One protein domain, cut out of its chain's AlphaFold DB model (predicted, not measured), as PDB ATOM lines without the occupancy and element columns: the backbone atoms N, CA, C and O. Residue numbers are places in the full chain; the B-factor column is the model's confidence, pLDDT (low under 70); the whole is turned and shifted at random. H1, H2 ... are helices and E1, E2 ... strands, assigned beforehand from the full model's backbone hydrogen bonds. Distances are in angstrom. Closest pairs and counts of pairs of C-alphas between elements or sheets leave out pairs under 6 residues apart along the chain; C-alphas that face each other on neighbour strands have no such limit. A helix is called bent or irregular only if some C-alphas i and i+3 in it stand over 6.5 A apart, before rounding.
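AT A GLANCE: This is residues 327 to 441 of the 733 residues of the protein "ALMA3 protein" of Symbiodinium pilosum (UniProt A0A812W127). A small twisted sheet of three parallel strands has the long helix H3 slantwise over one face and the short helix H1 over the other. H4 packs on H3 near the E3 edge, H2 grazes the sheet with residues 355 to 356, residues 358 to 363 stick out, and residues 376 to 390 make a long loop before H3. The printed part has 115 residues, with four named helices and three named strands in the order H1 E1 H2 E2 H3 E3 H4; the class is mixed, helices and strands, and the sheet's order is E2 E1 E3. The whole is compact, with a radius of gyration of the C-alphas of 14.0 A and spans of 36 by 31 by 24 A.

IN THESE COORDINATES: Find C-alpha 327 at (-126.093, 59.577, 40.212); from there H1 runs to residue 334. E1 is residues 340 to 346, 18.9 A long, and H2 is residues 355 to 360. Look next at E2, residues 370 to 375, 15.9 A. H3 begins at C-alpha 391, (-108.614, 78.015, 49.859), and runs 27.3 A to residue 409. E3 is residues 415 to 421, 16.9 A. H4, residues 425 to 435, 15.5 A, ends at C-alpha 435, (-107.388, 65.100, 36.348); it is irregular, with C-alphas 426 and 429 7.5 A apart.

HOW THE PARTS SIT: Start at the inner strand E1. It is parallel to E2, with N 343 and O 371 2.8 A apart, within hydrogen-bond range, and parallel to E3, with N 342 and O 417 also at 2.8 A. The sheet is only just strongly twisted, its C-alphas up to 4.4 A off the best plane. E1, H2, E2 form a strand-helix-strand unit, two parallel neighbour strands with a helix between; E2, H3, E3 form a split one, with E1 between its strands. Both crossovers are right-handed. H3 is on the sheet at a height of 9.0 A, at 34 degrees to E1 on the local plane, slantwise to the strands; the closest C-alphas of H3 and E3 are those of Val 405 and Val 415, 6.7 A apart. H1 is on the opposite face at a height of 9.7 A, along the strands. H4 touches H3 at a steep tilt of 43 degrees, the same way; their closest C-alphas, of Val 398 and Val 431, are 5.3 A apart. H1 and H2 are apart. Every O i to N i+4 pair is within hydrogen-bond range in H1, H2 and H3; in H4, 5 of 7 are.

THE WHOLE: The two C-alphas farthest apart, of Arg 338 and Thr 385, are 38.5 A apart. The printed part has no cut, and its long link is E2 to H3. Residues 439 to 440 pair in parallel with residues 418 to 419 of E3. Mean pLDDT of the printed part is 78.8; it is under 70 at residues 347 to 359, 361 to 367 and 376 to 389.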
ATOM      1  N   GLN A 327    -126.603  59.496  41.588       91.44
ATOM      2  CA  GLN A 327    -126.093  59.577  40.212       91.44
ATOM      3  C   GLN A 327    -125.247  58.364  39.791       91.44
ATOM      4  O   GLN A 327    -125.105  58.127  38.593       91.44
ATOM      5  N   ILE A 328    -124.676  57.600  40.737       89.12
ATOM      6  CA  ILE A 328    -123.722  56.516  40.421       89.12
ATOM      7  C   ILE A 328    -124.308  55.499  39.429       89.12
ATOM      8  O   ILE A 328    -123.607  55.173  38.469       89.12
ATOM      9  N   PRO A 329    -125.563  55.025  39.574       88.62
ATOM     10  CA  PRO A 329    -126.135  54.076  38.627       88.62
ATOM     11  C   PRO A 329    -126.185  54.600  37.186       88.62
ATOM     12  O   PRO A 329    -125.732  53.898  36.286       88.62
ATOM     13  N   LEU A 330    -126.646  55.837  36.949       91.38
ATOM     14  CA  LEU A 330    -126.632  56.462  35.618       91.38
ATOM     15  C   LEU A 330    -125.202  56.582  35.062       91.38
ATOM     16  O   LEU A 330    -124.963  56.233  33.906       91.38
ATOM     17  N   ILE A 331    -124.247  57.023  35.890       92.19
ATOM     18  CA  ILE A 331    -122.833  57.167  35.510       92.19
ATOM     19  C   ILE A 331    -122.246  55.807  35.086       92.19
ATOM     20  O   ILE A 331    -121.709  55.694  33.986       92.19
ATOM     21  N   ARG A 332    -122.402  54.753  35.902       89.25
ATOM     22  CA  ARG A 332    -121.867  53.407  35.606       89.25
ATOM     23  C   ARG A 332    -122.631  52.645  34.514       89.25
ATOM     24  O   ARG A 332    -122.041  51.794  33.852       89.25
ATOM     25  N   THR A 333    -123.912  52.954  34.295       88.88
ATOM     26  CA  THR A 333    -124.696  52.398  33.175       88.88
ATOM     27  C   THR A 333    -124.224  52.964  31.831       88.88
ATOM     28  O   THR A 333    -124.301  52.266  30.819       88.88
ATOM     29  N   CYS A 334    -123.716  54.205  31.811       92.69
ATOM     30  CA  CYS A 334    -123.304  54.893  30.584       92.69
ATOM     31  C   CYS A 334    -121.794  54.859  30.297       92.69
ATOM     32  O   CYS A 334    -121.420  54.983  29.135       92.69
ATOM     33  N   LEU A 335    -120.927  54.708  31.305       91.19
ATOM     34  CA  LEU A 335    -119.467  54.625  31.127       91.19
ATOM     35  C   LEU A 335    -118.963  53.180  31.009       91.19
ATOM     36  O   LEU A 335    -119.559  52.252  31.557       91.19
ATOM     37  N   SER A 336    -117.834  53.014  30.314       86.44
ATOM     38  CA  SER A 336    -117.184  51.727  30.024       86.44
ATOM     39  C   SER A 336    -117.086  50.799  31.243       86.44
ATOM     40  O   SER A 336    -116.717  51.214  32.346       86.44
ATOM     41  N   THR A 337    -117.352  49.505  31.040       85.31
ATOM     42  CA  THR A 337    -117.184  48.452  32.064       85.31
ATOM     43  C   THR A 337    -115.757  48.316  32.579       85.31
ATOM     44  O   THR A 337    -115.555  47.867  33.707       85.31
ATOM     45  N   ARG A 338    -114.770  48.737  31.779       86.88
ATOM     46  CA  ARG A 338    -113.337  48.668  32.096       86.88
ATOM     47  C   ARG A 338    -112.893  49.709  33.133       86.88
ATOM     48  O   ARG A 338    -111.900  49.480  33.821       86.88
ATOM     49  N   GLY A 339    -113.599  50.834  33.246       89.06
ATOM     50  CA  GLY A 339    -113.256  51.928  34.158       89.06
ATOM     51  C   GLY A 339    -113.982  51.879  35.506       89.06
ATOM     52  O   GLY A 339    -114.946  51.128  35.706       89.06
ATOM     53  N   ARG A 340    -113.513  52.700  36.452       91.31
ATOM     54  CA  ARG A 340    -114.117  52.908  37.777       91.31
ATOM     55  C   ARG A 340    -114.445  54.376  38.034       91.31
ATOM     56  O   ARG A 340    -113.690  55.260  37.635       91.31
ATOM     57  N   THR A 341    -115.498  54.625  38.807       92.25
ATOM     58  CA  THR A 341    -115.774  55.952  39.373       92.25
ATOM     59  C   THR A 341    -115.031  56.117  40.700       92.25
ATOM     60  O   THR A 341    -115.189  55.295  41.603       92.25
ATOM     61  N   LEU A 342    -114.242  57.183  40.849       93.69
ATOM     62  CA  LEU A 342    -113.638  57.564  42.127       93.69
ATOM     63  C   LEU A 342    -114.624  58.416  42.932       93.69
ATOM     64  O   LEU A 342    -114.867  59.579  42.620       93.69
ATOM     65  N   LEU A 343    -115.174  57.835  43.989       90.56
ATOM     66  CA  LEU A 343    -116.092  58.475  44.914       90.56
ATOM     67  C   LEU A 343    -115.326  59.096  46.086       90.56
ATOM     68  O   LEU A 343    -114.840  58.409  46.988       90.56
ATOM     69  N   VAL A 344    -115.232  60.420  46.065       88.81
ATOM     70  CA  VAL A 344    -114.655  61.235  47.132       88.81
ATOM     71  C   VAL A 344    -115.756  61.557  48.131       88.81
ATOM     72  O   VAL A 344    -116.754  62.181  47.771       88.81
ATOM     73  N   LYS A 345    -115.584  61.133  49.385       82.00
ATOM     74  CA  LYS A 345    -116.571  61.371  50.440       82.00
ATOM     75  C   LYS A 345    -115.934  61.565  51.808       82.00
ATOM     76  O   LYS A 345    -114.799  61.166  52.064       82.00
ATOM     77  N   TRP A 346    -116.724  62.079  52.733       75.25
ATOM     78  CA  TRP A 346    -116.384  62.103  54.149       75.25
ATOM     79  C   TRP A 346    -116.331  60.699  54.773       75.25
ATOM     80  O   TRP A 346    -117.119  59.809  54.430       75.25
ATOM     81  N   GLY A 347    -115.407  60.480  55.708       68.19
ATOM     82  CA  GLY A 347    -115.342  59.246  56.492       68.19
ATOM     83  C   GLY A 347    -114.011  59.057  57.207       68.19
ATOM     84  O   GLY A 347    -112.963  59.423  56.686       68.19
ATOM     85  N   ASP A 348    -114.070  58.458  58.388       58.66
ATOM     86  CA  ASP A 348    -112.895  58.072  59.166       58.66
ATOM     87  C   ASP A 348    -112.310  56.755  58.610       58.66
ATOM     88  O   ASP A 348    -113.026  55.986  57.963       58.66
ATOM     89  N   GLU A 349    -111.002  56.524  58.767       51.53
ATOM     90  CA  GLU A 349    -110.286  55.519  57.956       51.53
ATOM     91  C   GLU A 349    -110.658  54.060  58.300       51.53
ATOM     92  O   GLU A 349    -110.766  53.227  57.396       51.53
ATOM     93  N   ASP A 350    -110.960  53.767  59.569       43.16
ATOM     94  CA  ASP A 350    -111.401  52.447  60.040       43.16
ATOM     95  C   ASP A 350    -112.925  52.259  59.889       43.16
ATOM     96  O   ASP A 350    -113.710  52.479  60.812       43.16
ATOM     97  N   GLY A 351    -113.351  51.829  58.697       43.03
ATOM     98  CA  GLY A 351    -114.767  51.695  58.320       43.03
ATOM     99  C   GLY A 351    -115.083  50.449  57.489       43.03
ATOM    100  O   GLY A 351    -115.686  50.558  56.423       43.03
ATOM    101  N   GLY A 352    -114.670  49.263  57.954       40.19
ATOM    102  CA  GLY A 352    -114.774  47.994  57.208       40.19
ATOM    103  C   GLY A 352    -116.194  47.553  56.806       40.19
ATOM    104  O   GLY A 352    -116.344  46.761  55.877       40.19
ATOM    105  N   SER A 353    -117.243  48.097  57.434       46.44
ATOM    106  CA  SER A 353    -118.620  48.045  56.918       46.44
ATOM    107  C   SER A 353    -118.750  49.014  55.736       46.44
ATOM    108  O   SER A 353    -119.265  50.126  55.874       46.44
ATOM    109  N   GLY A 354    -118.168  48.610  54.607       56.41
ATOM    110  CA  GLY A 354    -117.843  49.493  53.494       56.41
ATOM    111  C   GLY A 354    -119.038  50.202  52.858       56.41
ATOM    112  O   GLY A 354    -120.196  49.817  53.015       56.41
ATOM    113  N   ILE A 355    -118.713  51.225  52.063       61.28
ATOM    114  CA  ILE A 355    -119.640  52.108  51.335       61.28
ATOM    115  C   ILE A 355    -120.771  51.372  50.593       61.28
ATOM    116  O   ILE A 355    -121.879  51.887  50.487       61.28
ATOM    117  N   GLN A 356    -120.504  50.145  50.147       66.38
ATOM    118  CA  GLN A 356    -121.465  49.245  49.527       66.38
ATOM    119  C   GLN A 356    -122.662  48.921  50.437       66.38
ATOM    120  O   GLN A 356    -123.788  49.144  50.016       66.38
ATOM    121  N   ALA A 357    -122.457  48.519  51.697       64.56
ATOM    122  CA  ALA A 357    -123.561  48.199  52.613       64.56
ATOM    123  C   ALA A 357    -124.451  49.422  52.910       64.56
ATOM    124  O   ALA A 357    -125.659  49.303  53.122       64.56
ATOM    125  N   PHE A 358    -123.856  50.619  52.894       61.12
ATOM    126  CA  PHE A 358    -124.580  51.879  53.035       61.12
ATOM    127  C   PHE A 358    -125.459  52.186  51.807       61.12
ATOM    128  O   PHE A 358    -126.611  52.609  51.932       61.12
ATOM    129  N   LEU A 359    -124.914  51.961  50.611       69.75
ATOM    130  CA  LEU A 359    -125.603  52.171  49.342       69.75
ATOM    131  C   LEU A 359    -126.689  51.111  49.105       69.75
ATOM    132  O   LEU A 359    -127.802  51.470  48.733       69.75
ATOM    133  N   GLU A 360    -126.434  49.846  49.439       70.50
ATOM    134  CA  GLU A 360    -127.411  48.750  49.409       70.50
ATOM    135  C   GLU A 360    -128.605  49.031  50.332       70.50
ATOM    136  O   GLU A 360    -129.754  48.922  49.902       70.50
ATOM    137  N   ALA A 361    -128.358  49.513  51.558       62.41
ATOM    138  CA  ALA A 361    -129.409  49.987  52.467       62.41
ATOM    139  C   ALA A 361    -130.193  51.204  51.925       62.41
ATOM    140  O   ALA A 361    -131.300  51.481  52.385       62.41
ATOM    141  N   SER A 362    -129.637  51.903  50.931       57.50
ATOM    142  CA  SER A 362    -130.254  53.020  50.205       57.50
ATOM    143  C   SER A 362    -130.865  52.601  48.852       57.50
ATOM    144  O   SER A 362    -131.270  53.460  48.071       57.50
ATOM    145  N   GLY A 363    -130.923  51.297  48.542       64.56
ATOM    146  CA  GLY A 363    -131.436  50.759  47.271       64.56
ATOM    147  C   GLY A 363    -130.464  50.840  46.083       64.56
ATOM    148  O   GLY A 363    -130.838  50.501  44.962       64.56
ATOM    149  N   ILE A 364    -129.221  51.265  46.314       69.88
ATOM    150  CA  ILE A 364    -128.158  51.409  45.314       69.88
ATOM    151  C   ILE A 364    -127.198  50.216  45.454       69.88
ATOM    152  O   ILE A 364    -126.207  50.272  46.176       69.88
ATOM    153  N   CYS A 365    -127.491  49.113  44.767       64.38
ATOM    154  CA  CYS A 365    -126.555  47.990  44.673       64.38
ATOM    155  C   CYS A 365    -125.421  48.352  43.702       64.38
ATOM    156  O   CYS A 365    -125.682  48.579  42.522       64.38
ATOM    157  N   LEU A 366    -124.178  48.426  44.188       63.22
ATOM    158  CA  LEU A 366    -123.003  48.677  43.350       63.22
ATOM    159  C   LEU A 366    -122.195  47.404  43.103       63.22
ATOM    160  O   LEU A 366    -122.126  46.512  43.945       63.22
ATOM    161  N   ASP A 367    -121.527  47.374  41.953       66.38
ATOM    162  CA  ASP A 367    -120.443  46.436  41.682       66.38
ATOM    163  C   ASP A 367    -119.081  47.016  42.121       66.38
ATOM    164  O   ASP A 367    -118.974  48.105  42.690       66.38
ATOM    165  N   ASN A 368    -118.005  46.277  41.851       74.38
ATOM    166  CA  ASN A 368    -116.637  46.644  42.221       74.38
ATOM    167  C   ASN A 368    -116.020  47.781  41.370       74.38
ATOM    168  O   ASN A 368    -114.809  48.008  41.453       74.38
ATOM    169  N   ARG A 369    -116.812  48.509  40.564       82.06
ATOM    170  CA  ARG A 369    -116.356  49.637  39.730       82.06
ATOM    171  C   ARG A 369    -116.465  51.003  40.417       82.06
ATOM    172  O   ARG A 369    -116.447  52.029  39.736       82.06
ATOM    173  N   VAL A 370    -116.538  51.046  41.747       86.06
ATOM    174  CA  VAL A 370    -116.418  52.292  42.522       86.06
ATOM    175  C   VAL A 370    -115.278  52.201  43.531       86.06
ATOM    176  O   VAL A 370    -115.237  51.316  44.381       86.06
ATOM    177  N   GLU A 371    -114.352  53.150  43.430       88.19
ATOM    178  CA  GLU A 371    -113.244  53.359  44.365       88.19
ATOM    179  C   GLU A 371    -113.622  54.440  45.374       88.19
ATOM    180  O   GLU A 371    -114.179  55.462  44.986       88.19
ATOM    181  N   ALA A 372    -113.284  54.270  46.652       85.31
ATOM    182  CA  ALA A 372    -113.539  55.288  47.672       85.31
ATOM    183  C   ALA A 372    -112.265  56.075  48.025       85.31
ATOM    184  O   ALA A 372    -111.216  55.489  48.297       85.31
ATOM    185  N   LEU A 373    -112.381  57.402  48.101       86.94
ATOM    186  CA  LEU A 373    -111.439  58.271  48.807       86.94
ATOM    187  C   LEU A 373    -112.147  58.853  50.034       86.94
ATOM    188  O   LEU A 373    -112.973  59.757  49.912       86.94
ATOM    189  N   ASN A 374    -111.819  58.313  51.208       80.75
ATOM    190  CA  ASN A 374    -112.291  58.832  52.487       80.75
ATOM    191  C   ASN A 374    -111.506  60.092  52.872       80.75
ATOM    192  O   ASN A 374    -110.276  60.111  52.830       80.75
ATOM    193  N   LEU A 375    -112.227  61.128  53.284       76.44
ATOM    194  CA  LEU A 375    -111.678  62.334  53.889       76.44
ATOM    195  C   LEU A 375    -111.910  62.261  55.403       76.44
ATOM    196  O   LEU A 375    -113.049  62.384  55.867       76.44
ATOM    197  N   CYS A 376    -110.822  62.014  56.139       68.12
ATOM    198  CA  CYS A 376    -110.817  61.827  57.591       68.12
ATOM    199  C   CYS A 376    -111.399  63.045  58.316       68.12
ATOM    200  O   CYS A 376    -111.064  64.185  57.987       68.12
ATOM    201  N   THR A 377    -112.267  62.815  59.307       56.59
ATOM    202  CA  THR A 377    -113.068  63.903  59.885       56.59
ATOM    203  C   THR A 377    -112.385  64.672  61.017       56.59
ATOM    204  O   THR A 377    -112.908  65.702  61.436       56.59
ATOM    205  N   SER A 378    -111.200  64.224  61.453       54.38
ATOM    206  CA  SER A 378    -110.396  64.816  62.533       54.38
ATOM    207  C   SER A 378    -109.121  65.547  62.069       54.38
ATOM    208  O   SER A 378    -108.223  65.770  62.877       54.38
ATOM    209  N   ASP A 379    -108.983  65.879  60.781       55.25
ATOM    210  CA  ASP A 379    -107.890  66.742  60.295       55.25
ATOM    211  C   ASP A 379    -108.178  68.183  60.765       55.25
ATOM    212  O   ASP A 379    -109.153  68.782  60.326       55.25
ATOM    213  N   GLU A 380    -107.366  68.751  61.668       44.88
ATOM    214  CA  GLU A 380    -107.609  70.076  62.288       44.88
ATOM    215  C   GLU A 380    -107.681  71.238  61.275       44.88
ATOM    216  O   GLU A 380    -108.162  72.326  61.589       44.88
ATOM    217  N   LYS A 381    -107.211  71.028  60.039       48.19
ATOM    218  CA  LYS A 381    -107.328  71.997  58.934       48.19
ATOM    219  C   LYS A 381    -108.686  71.914  58.228       48.19
ATOM    220  O   LYS A 381    -109.021  72.786  57.424       48.19
ATOM    221  N   CYS A 382    -109.459  70.868  58.509       47.66
ATOM    222  CA  CYS A 382    -110.761  70.588  57.936       47.66
ATOM    223  C   CYS A 382    -111.871  71.290  58.729       47.66
ATOM    224  O   CYS A 382    -112.602  70.704  59.524       47.66
ATOM    225  N   SER A 383    -111.989  72.592  58.489       46.97
ATOM    226  CA  SER A 383    -113.081  73.426  58.987       46.97
ATOM    227  C   SER A 383    -114.423  73.009  58.357       46.97
ATOM    228  O   SER A 383    -114.860  73.593  57.366       46.97
ATOM    229  N   TRP A 384    -115.106  72.036  58.974       50.28
ATOM    230  CA  TRP A 384    -116.503  71.634  58.704       50.28
ATOM    231  C   TRP A 384    -117.518  72.785  58.768       50.28
ATOM    232  O   TRP A 384    -118.662  72.655  58.345       50.28
ATOM    233  N   THR A 385    -117.123  73.882  59.400       45.88
ATOM    234  CA  THR A 385    -117.981  74.944  59.918       45.88
ATOM    235  C   THR A 385    -118.292  76.051  58.924       45.88
ATOM    236  O   THR A 385    -119.186  76.856  59.179       45.88
ATOM    237  N   THR A 386    -117.570  76.134  57.804       43.38
ATOM    238  CA  THR A 386    -117.697  77.254  56.868       43.38
ATOM    239  C   THR A 386    -118.480  76.875  55.620       43.38
ATOM    240  O   THR A 386    -118.183  75.906  54.930       43.38
ATOM    241  N   MET A 387    -119.446  77.728  55.278       50.06
ATOM    242  CA  MET A 387    -120.377  77.560  54.153       50.06
ATOM    243  C   MET A 387    -119.719  77.597  52.760       50.06
ATOM    244  O   MET A 387    -120.420  77.384  51.768       50.06
ATOM    245  N   SER A 388    -118.407  77.869  52.728       56.66
ATOM    246  CA  SER A 388    -117.448  77.625  51.646       56.66
ATOM    247  C   SER A 388    -116.151  77.076  52.249       56.66
ATOM    248  O   SER A 388    -115.761  77.496  53.343       56.66
ATOM    249  N   LEU A 389    -115.432  76.204  51.535       63.59
ATOM    250  CA  LEU A 389    -114.163  75.644  52.025       63.59
ATOM    251  C   LEU A 389    -113.010  76.668  51.941       63.59
ATOM    252  O   LEU A 389    -112.915  77.463  50.999       63.59
ATOM    253  N   GLY A 390    -112.094  76.629  52.913       70.69
ATOM    254  CA  GLY A 390    -110.895  77.475  52.922       70.69
ATOM    255  C   GLY A 390    -109.954  77.162  51.751       70.69
ATOM    256  O   GLY A 390    -109.723  75.998  51.432       70.69
ATOM    257  N   GLN A 391    -109.374  78.185  51.113       76.56
ATOM    258  CA  GLN A 391    -108.614  78.015  49.859       76.56
ATOM    259  C   GLN A 391    -107.423  77.045  49.968       76.56
ATOM    260  O   GLN A 391    -107.194  76.251  49.060       76.56
ATOM    261  N   ALA A 392    -106.702  77.036  51.094       77.50
ATOM    262  CA  ALA A 392    -105.622  76.068  51.315       77.50
ATOM    263  C   ALA A 392    -106.133  74.612  51.346       77.50
ATOM    264  O   ALA A 392    -105.478  73.721  50.807       77.50
ATOM    265  N   TRP A 393    -107.322  74.378  51.915       78.25
ATOM    266  CA  TRP A 393    -107.967  73.063  51.932       78.25
ATOM    267  C   TRP A 393    -108.490  72.660  50.548       78.25
ATOM    268  O   TRP A 393    -108.355  71.504  50.165       78.25
ATOM    269  N   LYS A 394    -109.015  73.611  49.760       84.81
ATOM    270  CA  LYS A 394    -109.411  73.378  48.358       84.81
ATOM    271  C   LYS A 394    -108.235  72.852  47.524       84.81
ATOM    272  O   LYS A 394    -108.365  71.818  46.873       84.81
ATOM    273  N   SER A 395    -107.073  73.503  47.607       86.50
ATOM    274  CA  SER A 395    -105.855  73.074  46.900       86.50
ATOM    275  C   SER A 395    -105.320  71.719  47.380       86.50
ATOM    276  O   SER A 395    -104.915  70.891  46.561       86.50
ATOM    277  N   GLU A 396    -105.343  71.460  48.691       86.75
ATOM    278  CA  GLU A 396    -104.971  70.160  49.270       86.75
ATOM    279  C   GLU A 396    -105.923  69.046  48.806       86.75
ATOM    280  O   GLU A 396    -105.466  67.985  48.389       86.75
ATOM    281  N   LEU A 397    -107.237  69.286  48.797       87.50
ATOM    282  CA  LEU A 397    -108.244  68.320  48.351       87.50
ATOM    283  C   LEU A 397    -108.060  67.948  46.873       87.50
ATOM    284  O   LEU A 397    -107.978  66.762  46.553       87.50
ATOM    285  N   VAL A 398    -107.909  68.938  45.984       92.50
ATOM    286  CA  VAL A 398    -107.593  68.705  44.561       92.50
ATOM    287  C   VAL A 398    -106.311  67.874  44.423       92.50
ATOM    288  O   VAL A 398    -106.274  66.907  43.662       92.50
ATOM    289  N   THR A 399    -105.283  68.179  45.224       91.81
ATOM    290  CA  THR A 399    -104.010  67.442  45.238       91.81
ATOM    291  C   THR A 399    -104.174  65.998  45.735       91.81
ATOM    292  O   THR A 399    -103.616  65.084  45.125       91.81
ATOM    293  N   ARG A 400    -104.971  65.753  46.787       91.81
ATOM    294  CA  ARG A 400    -105.289  64.404  47.301       91.81
ATOM    295  C   ARG A 400    -106.053  63.571  46.266       91.81
ATOM    296  O   ARG A 400    -105.691  62.416  46.055       91.81
ATOM    297  N   ILE A 401    -107.050  64.149  45.591       94.44
ATOM    298  CA  ILE A 401    -107.840  63.465  44.552       94.44
ATOM    299  C   ILE A 401    -106.951  63.096  43.359       94.44
ATOM    300  O   ILE A 401    -106.873  61.928  42.982       94.44
ATOM    301  N   HIS A 402    -106.212  64.062  42.813       95.31
ATOM    302  CA  HIS A 402    -105.291  63.850  41.694       95.31
ATOM    303  C   HIS A 402    -104.171  62.844  42.035       95.31
ATOM    304  O   HIS A 402    -103.835  61.994  41.208       95.31
ATOM    305  N   ARG A 403    -103.648  62.853  43.272       94.69
ATOM    306  CA  ARG A 403    -102.745  61.800  43.768       94.69
ATOM    307  C   ARG A 403    -103.430  60.430  43.777       94.69
ATOM    308  O   ARG A 403    -102.844  59.481  43.266       94.69
ATOM    309  N   ARG A 404    -104.658  60.314  44.296       94.62
ATOM    310  CA  ARG A 404    -105.395  59.038  44.340       94.62
ATOM    311  C   ARG A 404    -105.673  58.476  42.942       94.62
ATOM    312  O   ARG A 404    -105.522  57.274  42.752       94.62
ATOM    313  N   VAL A 405    -106.006  59.318  41.960       95.31
ATOM    314  CA  VAL A 405    -106.151  58.890  40.554       95.31
ATOM    315  C   VAL A 405    -104.836  58.297  40.025       95.31
ATOM    316  O   VAL A 405    -104.846  57.203  39.467       95.31
ATOM    317  N   ARG A 406    -103.689  58.944  40.280       95.25
ATOM    318  CA  ARG A 406    -102.364  58.407  39.899       95.25
ATOM    319  C   ARG A 406    -102.014  57.097  40.614       95.25
ATOM    320  O   ARG A 406    -101.464  56.203  39.984       95.25
ATOM    321  N   GLU A 407    -102.337  56.970  41.902       95.31
ATOM    322  CA  GLU A 407    -102.112  55.744  42.691       95.31
ATOM    323  C   GLU A 407    -102.943  54.548  42.205       95.31
ATOM    324  O   GLU A 407    -102.508  53.403  42.340       95.31
ATOM    325  N   LEU A 408    -104.143  54.806  41.679       93.44
ATOM    326  CA  LEU A 408    -105.006  53.798  41.062       93.44
ATOM    327  C   LEU A 408    -104.487  53.410  39.677       93.44
ATOM    328  O   LEU A 408    -104.320  52.223  39.402       93.44
ATOM    329  N   PHE A 409    -104.110  54.397  38.861       92.94
ATOM    330  CA  PHE A 409    -103.485  54.162  37.560       92.94
ATOM    331  C   PHE A 409    -102.190  53.335  37.681       92.94
ATOM    332  O   PHE A 409    -101.991  52.396  36.922       92.94
ATOM    333  N   SER A 410    -101.356  53.579  38.704       94.56
ATOM    334  CA  SER A 410    -100.152  52.771  38.985       94.56
ATOM    335  C   SER A 410    -100.422  51.347  39.507       94.56
ATOM    336  O   SER A 410     -99.489  50.659  39.921       94.56
ATOM    337  N   LYS A 411    -101.689  50.924  39.559       93.00
ATOM    338  CA  LYS A 411    -102.155  49.579  39.936       93.00
ATOM    339  C   LYS A 411    -103.052  48.972  38.849       93.00
ATOM    340  O   LYS A 411    -103.871  48.109  39.153       93.00
ATOM    341  N   ASP A 412    -102.947  49.485  37.623       92.12
ATOM    342  CA  ASP A 412    -103.762  49.116  36.461       92.12
ATOM    343  C   ASP A 412    -105.281  49.333  36.661       92.12
ATOM    344  O   ASP A 412    -106.111  48.746  35.966       92.12
ATOM    345  N   ILE A 413    -105.671  50.210  37.599       91.19
ATOM    346  CA  ILE A 413    -107.068  50.600  37.829       91.19
ATOM    347  C   ILE A 413    -107.358  51.893  37.062       91.19
ATOM    348  O   ILE A 413    -106.984  52.990  37.485       91.19
ATOM    349  N   ILE A 414    -108.070  51.755  35.944       91.75
ATOM    350  CA  ILE A 414    -108.581  52.881  35.156       91.75
ATOM    351  C   ILE A 414    -109.679  53.595  35.954       91.75
ATOM    352  O   ILE A 414    -110.678  52.982  36.334       91.75
ATOM    353  N   VAL A 415    -109.519  54.901  36.170       94.06
ATOM    354  CA  VAL A 415    -110.577  55.784  36.681       94.06
ATOM    355  C   VAL A 415    -111.161  56.543  35.492       94.06
ATOM    356  O   VAL A 415    -110.417  57.218  34.788       94.06
ATOM    357  N   ASP A 416    -112.467  56.417  35.257       92.81
ATOM    358  CA  ASP A 416    -113.169  57.048  34.122       92.81
ATOM    359  C   ASP A 416    -114.006  58.273  34.524       92.81
ATOM    360  O   ASP A 416    -114.461  59.033  33.673       92.81
ATOM    361  N   SER A 417    -114.225  58.461  35.825       94.88
ATOM    362  CA  SER A 417    -115.102  59.487  36.378       94.88
ATOM    363  C   SER A 417    -114.820  59.719  37.857       94.88
ATOM    364  O   SER A 417    -114.286  58.854  38.555       94.88
ATOM    365  N   ILE A 418    -115.198  60.892  38.357       95.56
ATOM    366  CA  ILE A 418    -115.086  61.267  39.768       95.56
ATOM    367  C   ILE A 418    -116.462  61.725  40.254       95.56
ATOM    368  O   ILE A 418    -117.127  62.501  39.574       95.56
ATOM    369  N   LEU A 419    -116.889  61.270  41.431       93.88
ATOM    370  CA  LEU A 419    -118.091  61.759  42.110       93.88
ATOM    371  C   LEU A 419    -117.703  62.339  43.470       93.88
ATOM    372  O   LEU A 419    -117.022  61.676  44.251       93.88
ATOM    373  N   LEU A 420    -118.148  63.558  43.758       91.38
ATOM    374  CA  LEU A 420    -117.926  64.230  45.034       91.38
ATOM    375  C   LEU A 420    -119.227  64.218  45.860       91.38
ATOM    376  O   LEU A 420    -120.245  64.754  45.424       91.38
ATOM    377  N   ASP A 421    -119.203  63.624  47.056       85.50
ATOM    378  CA  ASP A 421    -120.295  63.685  48.042       85.50
ATOM    379  C   ASP A 421    -119.835  64.443  49.291       85.50
ATOM    380  O   ASP A 421    -118.846  64.062  49.920       85.50
ATOM    381  N   GLY A 422    -120.559  65.508  49.659       74.62
ATOM    382  CA  GLY A 422    -120.286  66.256  50.889       74.62
ATOM    383  C   GLY A 422    -120.119  67.775  50.772       74.62
ATOM    384  O   GLY A 422    -119.417  68.337  51.613       74.62
ATOM    385  N   GLY A 423    -120.718  68.432  49.768       74.00
ATOM    386  CA  GLY A 423    -120.685  69.895  49.618       74.00
ATOM    387  C   GLY A 423    -119.439  70.416  48.897       74.00
ATOM    388  O   GLY A 423    -118.854  71.419  49.309       74.00
ATOM    389  N   PHE A 424    -118.993  69.708  47.858       80.31
ATOM    390  CA  PHE A 424    -117.679  69.900  47.238       80.31
ATOM    391  C   PHE A 424    -117.713  70.623  45.880       80.31
ATOM    392  O   PHE A 424    -116.648  70.788  45.281       80.31
ATOM    393  N   SER A 425    -118.869  71.113  45.406       83.06
ATOM    394  CA  SER A 425    -118.974  71.787  44.094       83.06
ATOM    395  C   SER A 425    -117.951  72.907  43.856       83.06
ATOM    396  O   SER A 425    -117.493  73.107  42.730       83.06
ATOM    397  N   GLU A 426    -117.509  73.587  44.915       81.81
ATOM    398  CA  GLU A 426    -116.505  74.654  44.857       81.81
ATOM    399  C   GLU A 426    -115.111  74.197  44.374       81.81
ATOM    400  O   GLU A 426    -114.291  75.047  44.024       81.81
ATOM    401  N   VAL A 427    -114.815  72.887  44.359       86.81
ATOM    402  CA  VAL A 427    -113.574  72.334  43.779       86.81
ATOM    403  C   VAL A 427    -113.782  71.588  42.460       86.81
ATOM    404  O   VAL A 427    -112.791  71.288  41.800       86.81
ATOM    405  N   THR A 428    -115.019  71.327  42.026       88.81
ATOM    406  CA  THR A 428    -115.344  70.498  40.846       88.81
ATOM    407  C   THR A 428    -114.584  70.912  39.580       88.81
ATOM    408  O   THR A 428    -114.036  70.059  38.883       88.81
ATOM    409  N   ALA A 429    -114.473  72.216  39.307       87.25
ATOM    410  CA  ALA A 429    -113.689  72.726  38.177       87.25
ATOM    411  C   ALA A 429    -112.182  72.436  38.322       87.25
ATOM    412  O   ALA A 429    -111.571  71.901  37.405       87.25
ATOM    413  N   ALA A 430    -111.598  72.705  39.494       90.19
ATOM    414  CA  ALA A 430    -110.177  72.481  39.749       90.19
ATOM    415  C   ALA A 430    -109.801  70.988  39.804       90.19
ATOM    416  O   ALA A 430    -108.684  70.627  39.442       90.19
ATOM    417  N   VAL A 431    -110.722  70.109  40.221       92.31
ATOM    418  CA  VAL A 431    -110.543  68.652  40.121       92.31
ATOM    419  C   VAL A 431    -110.555  68.217  38.654       92.31
ATOM    420  O   VAL A 431    -109.656  67.479  38.255       92.31
ATOM    421  N   ARG A 432    -111.510  68.704  37.847       90.75
ATOM    422  CA  ARG A 432    -111.594  68.435  36.398       90.75
ATOM    423  C   ARG A 432    -110.300  68.867  35.688       90.75
ATOM    424  O   ARG A 432    -109.646  68.031  35.070       90.75
ATOM    425  N   ASP A 433    -109.861  70.109  35.891       89.94
ATOM    426  CA  ASP A 433    -108.610  70.658  35.335       89.94
ATOM    427  C   ASP A 433    -107.345  69.890  35.782       89.94
ATOM    428  O   ASP A 433    -106.373  69.799  35.031       89.94
ATOM    429  N   ALA A 434    -107.330  69.336  37.002       92.00
ATOM    430  CA  ALA A 434    -106.189  68.591  37.547       92.00
ATOM    431  C   ALA A 434    -106.161  67.100  37.164       92.00
ATOM    432  O   ALA A 434    -105.152  66.439  37.412       92.00
ATOM    433  N   THR A 435    -107.251  66.548  36.616       92.44
ATOM    434  CA  THR A 435    -107.388  65.100  36.348       92.44
ATOM    435  C   THR A 435    -107.717  64.744  34.904       92.44
ATOM    436  O   THR A 435    -107.465  63.605  34.525       92.44
ATOM    437  N   ASP A 436    -108.233  65.688  34.109       89.00
ATOM    438  CA  ASP A 436    -108.759  65.462  32.749       89.00
ATOM    439  C   ASP A 436    -109.927  64.442  32.717       89.00
ATOM    440  O   ASP A 436    -110.190  63.801  31.704       89.00
ATOM    441  N   LEU A 437    -110.639  64.282  33.846       91.25
ATOM    442  CA  LEU A 437    -111.770  63.359  34.021       91.25
ATOM    443  C   LEU A 437    -113.096  64.109  34.246       91.25
ATOM    444  O   LEU A 437    -113.097  65.192  34.840       91.25
ATOM    445  N   PRO A 438    -114.253  63.534  33.853       92.06
ATOM    446  CA  PRO A 438    -115.556  64.072  34.227       92.06
ATOM    447  C   PRO A 438    -115.764  63.994  35.743       92.06
ATOM    448  O   PRO A 438    -115.642  62.930  36.355       92.06
ATOM    449  N   VAL A 439    -116.113  65.137  36.333       93.44
ATOM    450  CA  VAL A 439    -116.402  65.287  37.763       93.44
ATOM    451  C   VAL A 439    -117.885  65.600  37.943       93.44
ATOM    452  O   VAL A 439    -118.401  66.529  37.325       93.44
ATOM    453  N   PHE A 440    -118.543  64.827  38.800       93.88
ATOM    454  CA  PHE A 440    -119.942  64.958  39.199       93.88
ATOM    455  C   PHE A 440    -120.020  65.322  40.691       93.88
ATOM    456  O   PHE A 440    -119.137  64.957  41.469       93.88
ATOM    457  N   ASP A 441    -121.070  66.023  41.110       91.31
ATOM    458  CA  ASP A 441    -121.214  66.575  42.464       91.31
ATOM    459  C   ASP A 441    -122.695  66.805  42.846       91.31
ATOM    460  O   ASP A 441    -123.610  66.276  42.203       91.31
TER     461      ASP A 441